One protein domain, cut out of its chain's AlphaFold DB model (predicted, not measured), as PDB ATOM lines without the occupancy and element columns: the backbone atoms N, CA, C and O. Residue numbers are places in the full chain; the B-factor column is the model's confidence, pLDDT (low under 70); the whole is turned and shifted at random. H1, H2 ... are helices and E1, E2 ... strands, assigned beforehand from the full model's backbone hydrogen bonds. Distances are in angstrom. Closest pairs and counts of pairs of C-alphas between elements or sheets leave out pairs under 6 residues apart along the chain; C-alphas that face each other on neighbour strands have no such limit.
ATOM      1  N   MET A 104      15.354 -45.515  93.147       98.62
ATOM      2  CA  MET A 104      16.204 -45.634  91.961       98.62
ATOM      3  C   MET A 104      15.801 -46.810  91.056       98.62
ATOM      4  O   MET A 104      15.674 -46.570  89.856       98.62
ATOM      5  N   PRO A 105      15.521 -48.038  91.559       98.50
ATOM      6  CA  PRO A 105      15.006 -49.124  90.722       98.50
ATOM      7  C   PRO A 105      13.752 -48.741  89.928       98.50
ATOM      8  O   PRO A 105      13.675 -49.035  88.736       98.50
ATOM      9  N   SER A 106      12.793 -48.035  90.537       98.44
ATOM     10  CA  SER A 106      11.581 -47.613  89.825       98.44
ATOM     11  C   SER A 106      11.868 -46.553  88.750       98.44
ATOM     12  O   SER A 106      11.369 -46.671  87.626       98.44
ATOM     13  N   LEU A 107      12.724 -45.565  89.037       98.75
ATOM     14  CA  LEU A 107      13.153 -44.540  88.078       98.75
ATOM     15  C   LEU A 107      13.903 -45.153  86.886       98.75
ATOM     16  O   LEU A 107      13.614 -44.827  85.733       98.75
ATOM     17  N   LEU A 108      14.836 -46.071  87.156       98.69
ATOM     18  CA  LEU A 108      15.605 -46.788  86.139       98.69
ATOM     19  C   LEU A 108      14.702 -47.691  85.293       98.69
ATOM     20  O   LEU A 108      14.823 -47.684  84.070       98.69
ATOM     21  N   GLY A 109      13.768 -48.417  85.922       98.50
ATOM     22  CA  GLY A 109      12.779 -49.265  85.246       98.50
ATOM     23  C   GLY A 109      11.900 -48.474  84.283       98.50
ATOM     24  O   GLY A 109      11.733 -48.861  83.126       98.50
ATOM     25  N   TYR A 110      11.412 -47.310  84.719       98.75
ATOM     26  CA  TYR A 110      10.643 -46.426  83.849       98.75
ATOM     27  C   TYR A 110      11.505 -45.890  82.697       98.75
ATOM     28  O   TYR A 110      11.112 -45.978  81.531       98.75
ATOM     29  N   PHE A 111      12.702 -45.371  83.008       98.62
ATOM     30  CA  PHE A 111      13.612 -44.781  82.026       98.62
ATOM     31  C   PHE A 111      14.022 -45.768  80.935       98.62
ATOM     32  O   PHE A 111      13.889 -45.459  79.751       98.62
ATOM     33  N   MET A 112      14.454 -46.974  81.312       98.00
ATOM     34  CA  MET A 112      14.891 -47.973  80.338       98.00
ATOM     35  C   MET A 112      13.752 -48.409  79.417       98.00
ATOM     36  O   MET A 112      13.969 -48.609  78.225       98.00
ATOM     37  N   THR A 113      12.526 -48.533  79.938       98.50
ATOM     38  CA  THR A 113      11.391 -49.030  79.153       98.50
ATOM     39  C   THR A 113      10.764 -47.954  78.274       98.50
ATOM     40  O   THR A 113      10.377 -48.262  77.147       98.50
ATOM     41  N   MET A 114      10.708 -46.688  78.711       97.94
ATOM     42  CA  MET A 114      10.114 -45.628  77.883       97.94
ATOM     43  C   MET A 114      10.861 -45.408  76.559       97.94
ATOM     44  O   MET A 114      10.249 -44.995  75.581       97.94
ATOM     45  N   ILE A 115      12.153 -45.752  76.489       97.69
ATOM     46  CA  ILE A 115      12.947 -45.659  75.255       97.69
ATOM     47  C   ILE A 115      12.502 -46.693  74.200       97.69
ATOM     48  O   ILE A 115      12.655 -46.453  72.999       97.69
ATOM     49  N   TYR A 116      11.928 -47.824  74.629       97.81
ATOM     50  CA  TYR A 116      11.297 -48.819  73.750       97.81
ATOM     51  C   TYR A 116       9.811 -48.526  73.493       97.81
ATOM     52  O   TYR A 116       9.251 -49.050  72.535       97.81
ATOM     53  N   ASN A 117       9.190 -47.693  74.334       98.19
ATOM     54  CA  ASN A 117       7.798 -47.249  74.243       98.19
ATOM     55  C   ASN A 117       6.755 -48.376  74.017       98.19
ATOM     56  O   ASN A 117       5.909 -48.251  73.126       98.19
ATOM     57  N   PRO A 118       6.796 -49.491  74.777       97.88
ATOM     58  CA  PRO A 118       5.841 -50.576  74.589       97.88
ATOM     59  C   PRO A 118       4.437 -50.186  75.069       97.88
ATOM     60  O   PRO A 118       4.275 -49.511  76.092       97.88
ATOM     61  N   ASN A 119       3.419 -50.674  74.358       97.38
ATOM     62  CA  ASN A 119       2.013 -50.449  74.688       97.38
ATOM     63  C   ASN A 119       1.361 -51.735  75.215       97.38
ATOM     64  O   ASN A 119       1.084 -52.655  74.443       97.38
ATOM     65  N   ASN A 120       1.072 -51.776  76.518       96.38
ATOM     66  CA  ASN A 120       0.540 -52.958  77.213       96.38
ATOM     67  C   ASN A 120      -0.933 -53.280  76.878       96.38
ATOM     68  O   ASN A 120      -1.492 -54.249  77.390       96.38
ATOM     69  N   VAL A 121      -1.574 -52.514  75.986       92.81
ATOM     70  CA  VAL A 121      -2.916 -52.843  75.473       92.81
ATOM     71  C   VAL A 121      -2.941 -54.106  74.611       92.81
ATOM     72  O   VAL A 121      -3.985 -54.750  74.507       92.81
ATOM     73  N   ALA A 122      -1.815 -54.454  73.981       87.88
ATOM     74  CA  ALA A 122      -1.690 -55.570  73.050       87.88
ATOM     75  C   ALA A 122      -0.342 -56.276  73.237       87.88
ATOM     76  O   ALA A 122       0.710 -55.635  73.185       87.88
ATOM     77  N   LEU A 123      -0.369 -57.604  73.401       89.44
ATOM     78  CA  LEU A 123       0.833 -58.418  73.638       89.44
ATOM     79  C   LEU A 123       1.893 -58.241  72.538       89.44
ATOM     80  O   LEU A 123       3.079 -58.145  72.837       89.44
ATOM     81  N   GLU A 124       1.477 -58.164  71.273       90.62
ATOM     82  CA  GLU A 124       2.368 -57.976  70.117       90.62
ATOM     83  C   GLU A 124       3.164 -56.660  70.153       90.62
ATOM     84  O   GLU A 124       4.276 -56.601  69.635       90.62
ATOM     85  N   ALA A 125       2.635 -55.631  70.819       92.44
ATOM     86  CA  ALA A 125       3.291 -54.336  70.992       92.44
ATOM     87  C   ALA A 125       4.107 -54.240  72.297       92.44
ATOM     88  O   ALA A 125       4.701 -53.198  72.584       92.44
ATOM     89  N   SER A 126       4.095 -55.285  73.130       95.31
ATOM     90  CA  SER A 126       4.613 -55.227  74.502       95.31
ATOM     91  C   SER A 126       4.934 -56.599  75.123       95.31
ATOM     92  O   SER A 126       4.591 -56.842  76.282       95.31
ATOM     93  N   PRO A 127       5.614 -57.526  74.423       93.25
ATOM     94  CA  PRO A 127       5.723 -58.914  74.877       93.25
ATOM     95  C   PRO A 127       6.385 -59.050  76.255       93.25
ATOM     96  O   PRO A 127       5.936 -59.839  77.078       93.25
ATOM     97  N   ILE A 128       7.411 -58.241  76.540       95.19
ATOM     98  CA  ILE A 128       8.107 -58.260  77.834       95.19
ATOM     99  C   ILE A 128       7.364 -57.447  78.896       95.19
ATOM    100  O   ILE A 128       7.189 -57.924  80.015       95.19
ATOM    101  N   SER A 129       6.896 -56.239  78.575       97.12
ATOM    102  CA  SER A 129       6.236 -55.388  79.573       97.12
ATOM    103  C   SER A 129       4.821 -55.858  79.925       97.12
ATOM    104  O   SER A 129       4.373 -55.591  81.036       97.12
ATOM    105  N   THR A 130       4.140 -56.609  79.051       95.94
ATOM    106  CA  THR A 130       2.901 -57.332  79.394       95.94
ATOM    107  C   THR A 130       3.184 -58.438  80.409       95.94
ATOM    108  O   THR A 130       2.457 -58.556  81.390       95.94
ATOM    109  N   ILE A 131       4.255 -59.224  80.228       95.38
ATOM    110  CA  ILE A 131       4.648 -60.257  81.204       95.38
ATOM    111  C   ILE A 131       5.020 -59.616  82.545       95.38
ATOM    112  O   ILE A 131       4.571 -60.089  83.584       95.38
ATOM    113  N   ALA A 132       5.773 -58.510  82.524       97.38
ATOM    114  CA  ALA A 132       6.094 -57.760  83.735       97.38
ATOM    115  C   ALA A 132       4.826 -57.293  84.469       97.38
ATOM    116  O   ALA A 132       4.758 -57.386  85.690       97.38
ATOM    117  N   GLU A 133       3.797 -56.841  83.744       98.19
ATOM    118  CA  GLU A 133       2.527 -56.440  84.354       98.19
ATOM    119  C   GLU A 133       1.736 -57.620  84.932       98.19
ATOM    120  O   GLU A 133       1.195 -57.507  86.031       98.19
ATOM    121  N   VAL A 134       1.698 -58.761  84.234       95.62
ATOM    122  CA  VAL A 134       1.095 -59.997  84.763       95.62
ATOM    123  C   VAL A 134       1.772 -60.394  86.072       95.62
ATOM    124  O   VAL A 134       1.090 -60.666  87.058       95.62
ATOM    125  N   GLU A 135       3.102 -60.351  86.114       96.44
ATOM    126  CA  GLU A 135       3.862 -60.665  87.319       96.44
ATOM    127  C   GLU A 135       3.632 -59.637  88.437       96.44
ATOM    128  O   GLU A 135       3.543 -60.011  89.604       96.44
ATOM    129  N   VAL A 136       3.472 -58.350  88.116       98.19
ATOM    130  CA  VAL A 136       3.030 -57.353  89.105       98.19
ATOM    131  C   VAL A 136       1.647 -57.718  89.649       98.19
ATOM    132  O   VAL A 136       1.443 -57.686  90.858       98.19
ATOM    133  N   GLY A 137       0.708 -58.146  88.803       97.12
ATOM    134  CA  GLY A 137      -0.591 -58.659  89.241       97.12
ATOM    135  C   GLY A 137      -0.483 -59.846  90.207       97.12
ATOM    136  O   GLY A 137      -1.187 -59.893  91.220       97.12
ATOM    137  N   GLU A 138       0.427 -60.783  89.941       96.06
ATOM    138  CA  GLU A 138       0.718 -61.925  90.818       96.06
ATOM    139  C   GLU A 138       1.360 -61.493  92.143       96.06
ATOM    140  O   GLU A 138       0.977 -61.995  93.203       96.06
ATOM    141  N   GLN A 139       2.287 -60.533  92.095       96.19
ATOM    142  CA  GLN A 139       2.915 -59.916  93.264       96.19
ATOM    143  C   GLN A 139       1.879 -59.226  94.158       96.19
ATOM    144  O   GLN A 139       1.921 -59.384  95.376       96.19
ATOM    145  N   LEU A 140       0.912 -58.516  93.570       96.88
ATOM    146  CA  LEU A 140      -0.202 -57.903  94.296       96.88
ATOM    147  C   LEU A 140      -1.118 -58.955  94.929       96.88
ATOM    148  O   LEU A 140      -1.521 -58.817  96.084       96.88
ATOM    149  N   CYS A 141      -1.419 -60.040  94.211       96.81
ATOM    150  CA  CYS A 141      -2.182 -61.151  94.779       96.81
ATOM    151  C   CYS A 141      -1.459 -61.754  95.991       96.81
ATOM    152  O   CYS A 141      -2.077 -61.966  97.033       96.81
ATOM    153  N   GLU A 142      -0.147 -61.971  95.894       94.25
ATOM    154  CA  GLU A 142       0.653 -62.483  97.007       94.25
ATOM    155  C   GLU A 142       0.748 -61.487  98.176       94.25
ATOM    156  O   GLU A 142       0.750 -61.889  99.344       94.25
ATOM    157  N   LEU A 143       0.820 -60.188  97.878       95.38
ATOM    158  CA  LEU A 143       0.840 -59.109  98.863       95.38
ATOM    159  C   LEU A 143      -0.424 -59.131  99.733       95.38
ATOM    160  O   LEU A 143      -0.333 -59.080 100.959       95.38
ATOM    161  N   PHE A 144      -1.593 -59.293  99.108       96.56
ATOM    162  CA  PHE A 144      -2.884 -59.315  99.803       96.56
ATOM    163  C   PHE A 144      -3.308 -60.703 100.297       96.56
ATOM    164  O   PHE A 144      -4.346 -60.834 100.940       96.56
ATOM    165  N   GLY A 145      -2.509 -61.744 100.051       94.62
ATOM    166  CA  GLY A 145      -2.817 -63.113 100.474       94.62
ATOM    167  C   GLY A 145      -3.900 -63.797  99.633       94.62
ATOM    168  O   GLY A 145      -4.560 -64.718 100.117       94.62
ATOM    169  N   TYR A 146      -4.094 -63.354  98.392       96.06
ATOM    170  CA  TYR A 146      -4.899 -64.053  97.398       96.06
ATOM    171  C   TYR A 146      -4.137 -65.240  96.811       96.06
ATOM    172  O   TYR A 146      -2.907 -65.272  96.764       96.06
ATOM    173  N   ASN A 147      -4.883 -66.240  96.350       93.38
ATOM    174  CA  ASN A 147      -4.292 -67.401  95.710       93.38
ATOM    175  C   ASN A 147      -3.828 -67.038  94.291       93.38
ATOM    176  O   ASN A 147      -4.658 -66.786  93.430       93.38
ATOM    177  N   ASN A 148      -2.526 -67.053  94.025       89.56
ATOM    178  CA  ASN A 148      -1.959 -66.909  92.676       89.56
ATOM    179  C   ASN A 148      -1.600 -68.266  92.035       89.56
ATOM    180  O   ASN A 148      -1.104 -68.316  90.915       89.56
ATOM    181  N   ASP A 149      -1.882 -69.378  92.721       87.81
ATOM    182  CA  ASP A 149      -1.606 -70.727  92.240       87.81
ATOM    183  C   ASP A 149      -2.859 -71.335  91.592       87.81
ATOM    184  O   ASP A 149      -3.820 -71.733  92.262       87.81
ATOM    185  N   SER A 150      -2.838 -71.420  90.261       81.94
ATOM    186  CA  SER A 150      -3.929 -71.989  89.460       81.94
ATOM    187  C   SER A 150      -4.160 -73.491  89.693       81.94
ATOM    188  O   SER A 150      -5.211 -74.016  89.321       81.94
ATOM    189  N   THR A 151      -3.226 -74.197  90.343       84.94
ATOM    190  CA  THR A 151      -3.374 -75.627  90.650       84.94
ATOM    191  C   THR A 151      -4.300 -75.888  91.844       84.94
ATOM    192  O   THR A 151      -4.868 -76.980  91.957       84.94
ATOM    193  N   LYS A 152      -4.543 -74.887  92.704       85.62
ATOM    194  CA  LYS A 152      -5.454 -75.000  93.853       85.62
ATOM    195  C   LYS A 152      -6.918 -74.889  93.430       85.62
ATOM    196  O   LYS A 152      -7.567 -73.865  93.607       85.62
ATOM    197  N   LYS A 153      -7.474 -75.993  92.929       75.94
ATOM    198  CA  LYS A 153      -8.834 -76.064  92.351       75.94
ATOM    199  C   LYS A 153      -9.988 -75.635  93.276       75.94
ATOM    200  O   LYS A 153     -11.085 -75.393  92.780       75.94
ATOM    201  N   HIS A 154      -9.781 -75.580  94.593       80.69
ATOM    202  CA  HIS A 154     -10.820 -75.226  95.573       80.69
ATOM    203  C   HIS A 154     -10.793 -73.752  96.008       80.69
ATOM    204  O   HIS A 154     -11.681 -73.322  96.744       80.69
ATOM    205  N   GLU A 155      -9.821 -72.970  95.532       86.06
ATOM    206  CA  GLU A 155      -9.686 -71.542  95.820       86.06
ATOM    207  C   GLU A 155      -9.709 -70.744  94.511       86.06
ATOM    208  O   GLU A 155      -9.090 -71.163  93.531       86.06
ATOM    209  N   PRO A 156     -10.407 -69.597  94.450       90.38
ATOM    210  CA  PRO A 156     -10.358 -68.765  93.257       90.38
ATOM    211  C   PRO A 156      -8.933 -68.243  93.047       90.38
ATOM    212  O   PRO A 156      -8.281 -67.814  93.999       90.38
ATOM    213  N   THR A 157      -8.444 -68.288  91.810       94.38
ATOM    214  CA  THR A 157      -7.170 -67.662  91.446       94.38
ATOM    215  C   THR A 157      -7.376 -66.154  91.328       94.38
ATOM    216  O   THR A 157      -8.239 -65.703  90.569       94.38
ATOM    217  N   GLY A 158      -6.607 -65.388  92.092       96.06
ATOM    218  CA  GLY A 158      -6.582 -63.935  92.045       96.06
ATOM    219  C   GLY A 158      -5.988 -63.413  90.742       96.06
ATOM    220  O   GLY A 158      -5.334 -64.136  89.989       96.06
ATOM    221  N   TRP A 159      -6.252 -62.145  90.457       97.06
ATOM    222  CA  TRP A 159      -5.683 -61.442  89.311       97.06
ATOM    223  C   TRP A 159      -5.580 -59.956  89.630       97.06
ATOM    224  O   TRP A 159      -6.493 -59.406  90.244       97.06
ATOM    225  N   GLY A 160      -4.516 -59.300  89.179       97.25
ATOM    226  CA  GLY A 160      -4.373 -57.855  89.287       97.25
ATOM    227  C   GLY A 160      -3.692 -57.254  88.068       97.25
ATOM    228  O   GLY A 160      -3.124 -57.981  87.253       97.25
ATOM    229  N   HIS A 161      -3.768 -55.932  87.949       98.12
ATOM    230  CA  HIS A 161      -3.130 -55.167  86.875       98.12
ATOM    231  C   HIS A 161      -2.845 -53.727  87.311       98.12
ATOM    232  O   HIS A 161      -3.354 -53.277  88.344       98.12
ATOM    233  N   ILE A 480       7.060 -45.487  93.611       98.56
ATOM    234  CA  ILE A 480       7.170 -45.582  92.153       98.56
ATOM    235  C   ILE A 480       6.708 -44.256  91.529       98.56
ATOM    236  O   ILE A 480       5.778 -43.636  92.038       98.56
ATOM    237  N   PRO A 481       7.342 -43.749  90.461       97.88
ATOM    238  CA  PRO A 481       6.898 -42.510  89.838       97.88
ATOM    239  C   PRO A 481       5.491 -42.650  89.242       97.88
ATOM    240  O   PRO A 481       5.118 -43.693  88.706       97.88
ATOM    241  N   TYR A 482       4.731 -41.556  89.279       98.12
ATOM    242  CA  TYR A 482       3.483 -41.434  88.527       98.12
ATOM    243  C   TYR A 482       3.722 -41.647  87.015       98.12
ATOM    244  O   TYR A 482       4.739 -41.166  86.499       98.12
ATOM    245  N   PRO A 483       2.773 -42.255  86.273       97.94
ATOM    246  CA  PRO A 483       1.530 -42.875  86.747       97.94
ATOM    247  C   PRO A 483       1.718 -44.358  87.116       97.94
ATOM    248  O   PRO A 483       2.271 -45.122  86.319       97.94
ATOM    249  N   ALA A 484       1.220 -44.782  88.281       98.38
ATOM    250  CA  ALA A 484       1.132 -46.191  88.667       98.38
ATOM    251  C   ALA A 484       0.103 -46.405  89.800       98.38
ATOM    252  O   ALA A 484       0.449 -46.387  90.985       98.38
ATOM    253  N   GLY A 485      -1.157 -46.628  89.424       98.62
ATOM    254  CA  GLY A 485      -2.186 -47.232  90.278       98.62
ATOM    255  C   GLY A 485      -2.289 -48.739  90.041       98.62
ATOM    256  O   GLY A 485      -1.642 -49.278  89.141       98.62
ATOM    257  N   ALA A 486      -3.086 -49.446  90.838       98.75
ATOM    258  CA  ALA A 486      -3.349 -50.864  90.619       98.75
ATOM    259  C   ALA A 486      -4.650 -51.349  91.269       98.75
ATOM    260  O   ALA A 486      -5.127 -50.809  92.272       98.75
ATOM    261  N   LEU A 487      -5.174 -52.446  90.723       98.75
ATOM    262  CA  LEU A 487      -6.343 -53.153  91.237       98.75
ATOM    263  C   LEU A 487      -6.072 -54.657  91.268       98.75
ATOM    264  O   LEU A 487      -5.605 -55.227  90.281       98.75
ATOM    265  N   ALA A 488      -6.411 -55.307  92.380       98.62
ATOM    266  CA  ALA A 488      -6.350 -56.757  92.530       98.62
ATOM    267  C   ALA A 488      -7.720 -57.330  92.909       98.62
ATOM    268  O   ALA A 488      -8.336 -56.900  93.884       98.62
ATOM    269  N   TYR A 489      -8.180 -58.345  92.180       98.50
ATOM    270  CA  TYR A 489      -9.364 -59.135  92.502       98.50
ATOM    271  C   TYR A 489      -8.960 -60.432  93.195       98.50
ATOM    272  O   TYR A 489      -8.068 -61.146  92.731       98.50
ATOM    273  N   ARG A 490      -9.685 -60.790  94.259       97.38
ATOM    274  CA  ARG A 490      -9.533 -62.095  94.918       97.38
ATOM    275  C   ARG A 490      -9.911 -63.243  93.997       97.38
ATOM    276  O   ARG A 490      -9.287 -64.297  94.016       97.38
ATOM    277  N   ASP A 491     -10.962 -63.028  93.218       96.81
ATOM    278  CA  ASP A 491     -11.399 -63.934  92.173       96.81
ATOM    279  C   ASP A 491     -11.208 -63.257  90.825       96.81
ATOM    280  O   ASP A 491     -11.981 -62.376  90.435       96.81
ATOM    281  N   GLY A 492     -10.166 -63.679  90.112       94.94
ATOM    282  CA  GLY A 492      -9.779 -63.100  88.840       94.94
ATOM    283  C   GLY A 492     -10.864 -63.198  87.772       94.94
ATOM    284  O   GLY A 492     -10.793 -62.453  86.797       94.94
ATOM    285  N   ARG A 493     -11.891 -64.048  87.935       94.00
ATOM    286  CA  ARG A 493     -13.052 -64.090  87.028       94.00
ATOM    287  C   ARG A 493     -13.825 -62.768  87.013       94.00
ATOM    288  O   ARG A 493     -14.436 -62.452  85.997       94.00
ATOM    289  N   SER A 494     -13.735 -61.974  88.082       95.94
ATOM    290  CA  SER A 494     -14.388 -60.663  88.203       95.94
ATOM    291  C   SER A 494     -13.994 -59.690  87.090       95.94
ATOM    292  O   SER A 494     -14.822 -58.894  86.662       95.94
ATOM    293  N   ARG A 495     -12.771 -59.798  86.552       94.56
ATOM    294  CA  ARG A 495     -12.284 -58.940  85.460       94.56
ATOM    295  C   ARG A 495     -13.074 -59.084  84.151       94.56
ATOM    296  O   ARG A 495     -13.014 -58.214  83.299       94.56
ATOM    297  N   HIS A 496     -13.810 -60.183  83.965       93.00
ATOM    298  CA  HIS A 496     -14.663 -60.375  82.782       93.00
ATOM    299  C   HIS A 496     -15.993 -59.627  82.901       93.00
ATOM    300  O   HIS A 496     -16.712 -59.475  81.926       93.00
ATOM    301  N   LEU A 497     -16.334 -59.119  84.089       93.81
ATOM    302  CA  LEU A 497     -17.547 -58.323  84.261       93.81
ATOM    303  C   LEU A 497     -17.418 -56.932  83.650       93.81
ATOM    304  O   LEU A 497     -18.441 -56.297  83.436       93.81
ATOM    305  N   VAL A 498     -16.204 -56.457  83.372       90.62
ATOM    306  CA  VAL A 498     -15.952 -55.188  82.668       90.62
ATOM    307  C   VAL A 498     -15.780 -55.373  81.158       90.62
ATOM    308  O   VAL A 498     -15.490 -54.424  80.440       90.62
ATOM    309  N   THR A 499     -15.991 -56.588  80.656       87.50
ATOM    310  CA  THR A 499     -15.932 -56.909  79.231       87.50
ATOM    311  C   THR A 499     -17.292 -57.421  78.749       87.50
ATOM    312  O   THR A 499     -18.218 -57.638  79.530       87.50
ATOM    313  N   TRP A 500     -17.411 -57.646  77.439       80.19
ATOM    314  CA  TRP A 500     -18.505 -58.438  76.865       80.19
ATOM    315  C   TRP A 500     -18.164 -59.932  76.803       80.19
ATOM    316  O   TRP A 500     -18.933 -60.702  76.249       80.19
ATOM    317  N   THR A 501     -17.007 -60.368  77.307       67.12
ATOM    318  CA  THR A 501     -16.507 -61.738  77.126       67.12
ATOM    319  C   THR A 501     -16.814 -62.632  78.325       67.12
ATOM    320  O   THR A 501     -16.715 -62.218  79.473       67.12
ATOM    321  N   SER A 502     -17.156 -63.901  78.074       59.12
ATOM    322  CA  SER A 502     -17.202 -64.922  79.133       59.12
ATOM    323  C   SER A 502     -15.789 -65.476  79.377       59.12
ATOM    324  O   SER A 502     -15.021 -65.570  78.414       59.12
ATOM    325  N   PRO A 503     -15.428 -65.914  80.604       57.25
ATOM    326  CA  PRO A 503     -14.116 -66.496  80.865       57.25
ATOM    327  C   PRO A 503     -13.818 -67.658  79.905       57.25
ATOM    328  O   PRO A 503     -14.499 -68.686  79.924       57.25
ATOM    329  N   TYR A 504     -12.803 -67.503  79.055       54.41
ATOM    330  CA  TYR A 504     -12.282 -68.602  78.248       54.41
ATOM    331  C   TYR A 504     -11.431 -69.517  79.135       54.41
ATOM    332  O   TYR A 504     -10.646 -69.043  79.957       54.41
ATOM    333  N   LEU A 505     -11.544 -70.835  78.941       43.50
ATOM    334  CA  LEU A 505     -10.520 -71.778  79.393       43.50
ATOM    335  C   LEU A 505      -9.258 -71.484  78.571       43.50
ATOM    336  O   LEU A 505      -9.134 -71.959  77.442       43.50
ATOM    337  N   SER A 506      -8.363 -70.638  79.084       40.00
ATOM    338  CA  SER A 506      -7.131 -70.289  78.382       40.00
ATOM    339  C   SER A 506      -6.268 -71.541  78.213       40.00
ATOM    340  O   SER A 506      -5.807 -72.156  79.174       40.00
ATOM    341  N   ARG A 507      -6.050 -71.940  76.958       30.98
ATOM    342  CA  ARG A 507      -5.013 -72.905  76.587       30.98
ATOM    343  C   ARG A 507      -3.708 -72.136  76.387       30.98
ATOM    344  O   ARG A 507      -3.432 -71.687  75.284       30.98
ATOM    345  N   GLY A 508      -2.937 -71.955  77.456       36.31
ATOM    346  CA  GLY A 508      -1.485 -71.723  77.404       36.31
ATOM    347  C   GLY A 508      -0.930 -70.433  76.773       36.31
ATOM    348  O   GLY A 508       0.272 -70.226  76.888       36.31
ATOM    349  N   SER A 509      -1.721 -69.557  76.145       45.12
ATOM    350  CA  SER A 509      -1.243 -68.254  75.656       45.12
ATOM    351  C   SER A 509      -1.531 -67.135  76.663       45.12
ATOM    352  O   SER A 509      -2.645 -67.015  77.179       45.12
ATOM    353  N   VAL A 510      -0.523 -66.303  76.949       55.53
ATOM    354  CA  VAL A 510      -0.703 -65.036  77.675       55.53
ATOM    355  C   VAL A 510      -1.654 -64.177  76.837       55.53
ATOM    356  O   VAL A 510      -1.336 -63.820  75.708       55.53
ATOM    357  N   THR A 511      -2.863 -63.913  77.329       66.62
ATOM    358  CA  THR A 511      -3.825 -63.042  76.636       66.62
ATOM    359  C   THR A 511      -3.474 -61.580  76.869       66.62
ATOM    360  O   THR A 511      -2.909 -61.257  77.913       66.62
ATOM    361  N   SER A 512      -3.870 -60.692  75.954       77.69
ATOM    362  CA  SER A 512      -3.694 -59.255  76.165       77.69
ATOM    363  C   SER A 512      -4.320 -58.792  77.486       77.69
ATOM    364  O   SER A 512      -5.455 -59.166  77.790       77.69
ATOM    365  N   ILE A 513      -3.577 -58.009  78.274       86.75
ATOM    366  CA  ILE A 513      -3.995 -57.577  79.616       86.75
ATOM    367  C   ILE A 513      -4.869 -56.315  79.573       86.75
ATOM    368  O   ILE A 513      -5.792 -56.181  80.375       86.75
ATOM    369  N   GLY A 514      -4.658 -55.433  78.591       84.81
ATOM    370  CA  GLY A 514      -5.331 -54.131  78.502       84.81
ATOM    371  C   GLY A 514      -6.786 -54.138  78.025       84.81
ATOM    372  O   GLY A 514      -7.285 -53.090  77.648       84.81
ATOM    373  N   ILE A 515      -7.470 -55.287  78.013       89.75
ATOM    374  CA  ILE A 515      -8.918 -55.363  77.724       89.75
ATOM    375  C   ILE A 515      -9.777 -55.488  78.989       89.75
ATOM    376  O   ILE A 515     -11.000 -55.487  78.896       89.75
ATOM    377  N   TYR A 516      -9.154 -55.664  80.156       93.50
ATOM    378  CA  TYR A 516      -9.826 -56.013  81.411       93.50
ATOM    379  C   TYR A 516      -9.981 -54.819  82.368       93.50
ATOM    380  O   TYR A 516     -10.003 -55.005  83.584       93.50
ATOM    381  N   GLY A 517     -10.075 -53.606  81.821       93.00
ATOM    382  CA  GLY A 517     -10.144 -52.359  82.579       93.00
ATOM    383  C   GLY A 517     -10.805 -51.221  81.801       93.00
ATOM    384  O   GLY A 517     -11.368 -51.430  80.728       93.00
ATOM    385  N   VAL A 518     -10.755 -50.013  82.363       94.31
ATOM    386  CA  VAL A 518     -11.299 -48.788  81.737       94.31
ATOM    387  C   VAL A 518     -10.371 -48.256  80.643       94.31
ATOM    388  O   VAL A 518     -10.823 -47.662  79.665       94.31
ATOM    389  N   GLU A 519      -9.066 -48.432  80.827       95.75
ATOM    390  CA  GLU A 519      -8.036 -47.889  79.945       95.75
ATOM    391  C   GLU A 519      -7.823 -48.747  78.691       95.75
ATOM    392  O   GLU A 519      -8.092 -49.945  78.681       95.75
ATOM    393  N   GLY A 520      -7.297 -48.119  77.634       92.94
ATOM    394  CA  GLY A 520      -6.820 -48.797  76.428       92.94
ATOM    395  C   GLY A 520      -5.295 -48.800  76.378       92.94
ATOM    396  O   GLY A 520      -4.637 -49.549  77.099       92.94
ATOM    397  N   SER A 521      -4.721 -47.947  75.522       96.25
ATOM    398  CA  SER A 521      -3.268 -47.745  75.464       96.25
ATOM    399  C   SER A 521      -2.709 -47.356  76.827       96.25
ATOM    400  O   SER A 521      -3.158 -46.378  77.422       96.25
ATOM    401  N   LYS A 522      -1.697 -48.092  77.286       96.75
ATOM    402  CA  LYS A 522      -1.085 -47.897  78.603       96.75
ATOM    403  C   LYS A 522       0.420 -48.181  78.564       96.75
ATOM    404  O   LYS A 522       0.853 -49.101  77.859       96.75
ATOM    405  N   PRO A 523       1.235 -47.386  79.280       97.81
ATOM    406  CA  PRO A 523       2.686 -47.457  79.173       97.81
ATOM    407  C   PRO A 523       3.220 -48.731  79.828       97.81
ATOM    408  O   PRO A 523       3.112 -48.908  81.042       97.81
ATOM    409  N   GLY A 524       3.911 -49.576  79.060       97.88
ATOM    410  CA  GLY A 524       4.642 -50.702  79.650       97.88
ATOM    411  C   GLY A 524       5.754 -50.257  80.611       97.88
ATOM    412  O   GLY A 524       6.174 -51.032  81.466       97.88
ATOM    413  N   ALA A 525       6.186 -48.991  80.532       98.56
ATOM    414  CA  ALA A 525       7.149 -48.396  81.455       98.56
ATOM    415  C   ALA A 525       6.651 -48.344  82.909       98.56
ATOM    416  O   ALA A 525       7.438 -48.622  83.810       98.56
ATOM    417  N   SER A 526       5.361 -48.083  83.153       98.31
ATOM    418  CA  SER A 526       4.789 -48.110  84.510       98.31
ATOM    419  C   SER A 526       4.804 -49.521  85.107       98.31
ATOM    420  O   SER A 526       5.142 -49.704  86.279       98.31
ATOM    421  N   ALA A 527       4.505 -50.534  84.284       98.25
ATOM    422  CA  ALA A 527       4.561 -51.935  84.691       98.25
ATOM    423  C   ALA A 527       5.993 -52.374  85.026       98.25
ATOM    424  O   ALA A 527       6.223 -52.927  86.099       98.25
ATOM    425  N   VAL A 528       6.971 -52.074  84.160       98.69
ATOM    426  CA  VAL A 528       8.381 -52.434  84.400       98.69
ATOM    427  C   VAL A 528       8.973 -51.655  85.577       98.69
ATOM    428  O   VAL A 528       9.722 -52.228  86.362       98.69
ATOM    429  N   SER A 529       8.605 -50.383  85.750       98.75
ATOM    430  CA  SER A 529       8.995 -49.572  86.910       98.75
ATOM    431  C   SER A 529       8.540 -50.210  88.228       98.75
ATOM    432  O   SER A 529       9.355 -50.425  89.128       98.75
ATOM    433  N   THR A 530       7.264 -50.603  88.306       98.69
ATOM    434  CA  THR A 530       6.694 -51.282  89.481       98.69
ATOM    435  C   THR A 530       7.333 -52.653  89.697       98.69
ATOM    436  O   THR A 530       7.776 -52.969  90.801       98.69
ATOM    437  N   TRP A 531       7.431 -53.454  88.634       98.62
ATOM    438  CA  TRP A 531       8.024 -54.789  88.658       98.62
ATOM    439  C   TRP A 531       9.464 -54.768  89.174       98.62
ATOM    440  O   TRP A 531       9.793 -55.499  90.108       98.62
ATOM    441  N   LEU A 532      10.310 -53.906  88.603       98.31
ATOM    442  CA  LEU A 532      11.725 -53.827  88.953       98.31
ATOM    443  C   LEU A 532      11.899 -53.371  90.401       98.31
ATOM    444  O   LEU A 532      12.690 -53.957  91.134       98.31
ATOM    445  N   SER A 533      11.112 -52.387  90.841       98.25
ATOM    446  CA  SER A 533      11.125 -51.937  92.233       98.25
ATOM    447  C   SER A 533      10.748 -53.058  93.205       98.25
ATOM    448  O   SER A 533      11.496 -53.358  94.137       98.25
ATOM    449  N   ASN A 534       9.641 -53.759  92.939       97.88
ATOM    450  CA  ASN A 534       9.191 -54.890  93.749       97.88
ATOM    451  C   ASN A 534      10.214 -56.039  93.771       97.88
ATOM    452  O   ASN A 534      10.355 -56.702  94.798       97.88
ATOM    453  N   LYS A 535      10.941 -56.271  92.670       96.25
ATOM    454  CA  LYS A 535      11.990 -57.298  92.577       96.25
ATOM    455  C   LYS A 535      13.273 -56.929  93.309       96.25
ATOM    456  O   LYS A 535      13.855 -57.799  93.949       96.25
ATOM    457  N   CYS A 536      13.714 -55.680  93.205       96.62
ATOM    458  CA  CYS A 536      14.952 -55.222  93.828       96.62
ATOM    459  C   CYS A 536      14.803 -55.020  95.339       96.62
ATOM    460  O   CYS A 536      15.718 -55.360  96.083       96.62
ATOM    461  N   ILE A 537      13.672 -54.468  95.785       97.44
ATOM    462  CA  ILE A 537      13.439 -54.157  97.201       97.44
ATOM    463  C   ILE A 537      12.771 -55.334  97.922       97.44
ATOM    464  O   ILE A 537      13.145 -55.653  99.045       97.44
ATOM    465  N   GLY A 538      11.810 -56.005  97.284       96.06
ATOM    466  CA  GLY A 538      11.082 -57.137  97.861       96.06
ATOM    467  C   GLY A 538       9.812 -56.736  98.621       96.06
ATOM    468  O   GLY A 538       9.823 -55.895  99.523       96.06
ATOM    469  N   LEU A 539       8.689 -57.384  98.289       95.69
ATOM    470  CA  LEU A 539       7.382 -57.216  98.947       95.69
ATOM    471  C   LEU A 539       7.263 -58.065 100.228       95.69
ATOM    472  O   LEU A 539       6.357 -58.890 100.389       95.69
TER     473      LEU A 539
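AT A GLANCE: This is residues 104 to 161 and 480 to 539 of the 957 residues of the protein "Pyridoxal-dependent decarboxylase domain protein" of Diplodia corticola (UniProt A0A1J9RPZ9). Three helices, H1, H4 and H2, stand in a row with H4 in the middle, H1 side by side with H4 and H2 crossing it at a steeper angle. The small two-stranded ribbon of E1 and E2 packs along H2, E1 the closer of the two strands, with the short helix H3 at the ribbon's end near Trp 159 and Tyr 489, and a long link, residues 499 to 523, leads back from H3 to H4. The printed part has 118 residues with four named helices and two named strands, in the order H1 H2 E1 E2 H3 H4; the sheet, E1 - E2, is antiparallel. The class is mostly helix, though under half of the residues, 58 of 118, are in named elements. The whole is compact, with a radius of gyration of the C-alphas of 14.1 A and spans of 40 by 29 by 24 A.

HOW THE PARTS SIT: E1, residues 159 to 161, and E2, residues 485 to 489, are antiparallel neighbours at 168 degrees; N 161 and O 487 are 3.1 A apart and N 489 and O 159 are 2.8 A apart, both within hydrogen-bond range. H2, residues 127 to 144, comes closest to E1 at the C-alphas of Gly 137 and Gly 160, 3.9 A apart. H3, residues 492 to 498, comes closest to E1 at the C-alphas of Trp 159 and Gly 492, 4.4 A apart. H4, residues 524 to 537, touches H2, which meets it with residues 129 to 136 alone; the closest C-alphas, of Ser 129 and Gly 524, are 5.0 A apart. H2 and H4 run the same way at a steep tilt of 50 degrees. H1, residues 104 to 114, touches H4, the closest C-alphas being those of Gly 109 and Ser 529, 4.1 A apart, at a shallow tilt of 26 degrees, opposite ways. H1 and H2 are only just apart, at 8.2 A between their closest C-alphas, and H3 is apart from H2. In H1 and H4 every O i to N i+4 pair is within hydrogen-bond range; in H2 13 of 14 are, and in H3 0 of 3, beside 3 of 4 O i to N i+3 pairs.

IN THESE COORDINATES: E2 is 14.1 A long from first to last C-alpha, and E1 7.2 A. H2 is the longest helix, 26.4 A, H4 is 19.9 A, H1 15.3 A and H3 11.8 A. H1 begins at C-alpha 104, (16.204, -45.634, 91.961), H2 at C-alpha 127, (5.723, -58.914, 74.877), and H4 ends at C-alpha 537, (13.439, -54.157, 97.201).

THE WHOLE: The two C-alphas farthest apart, of Ile 115 and His 154, are 43.0 A apart. Residues 162 to 479 are not printed, and C-alphas 161 and 480 are 15.0 A apart across this cut, in the link from E1 to E2. The links H1 to H2, H2 to E1 and H3 to H4 are long; E2 to H3 is tight. The mean pLDDT of the printed part is 90.7, with residues 501 to 511 under 70.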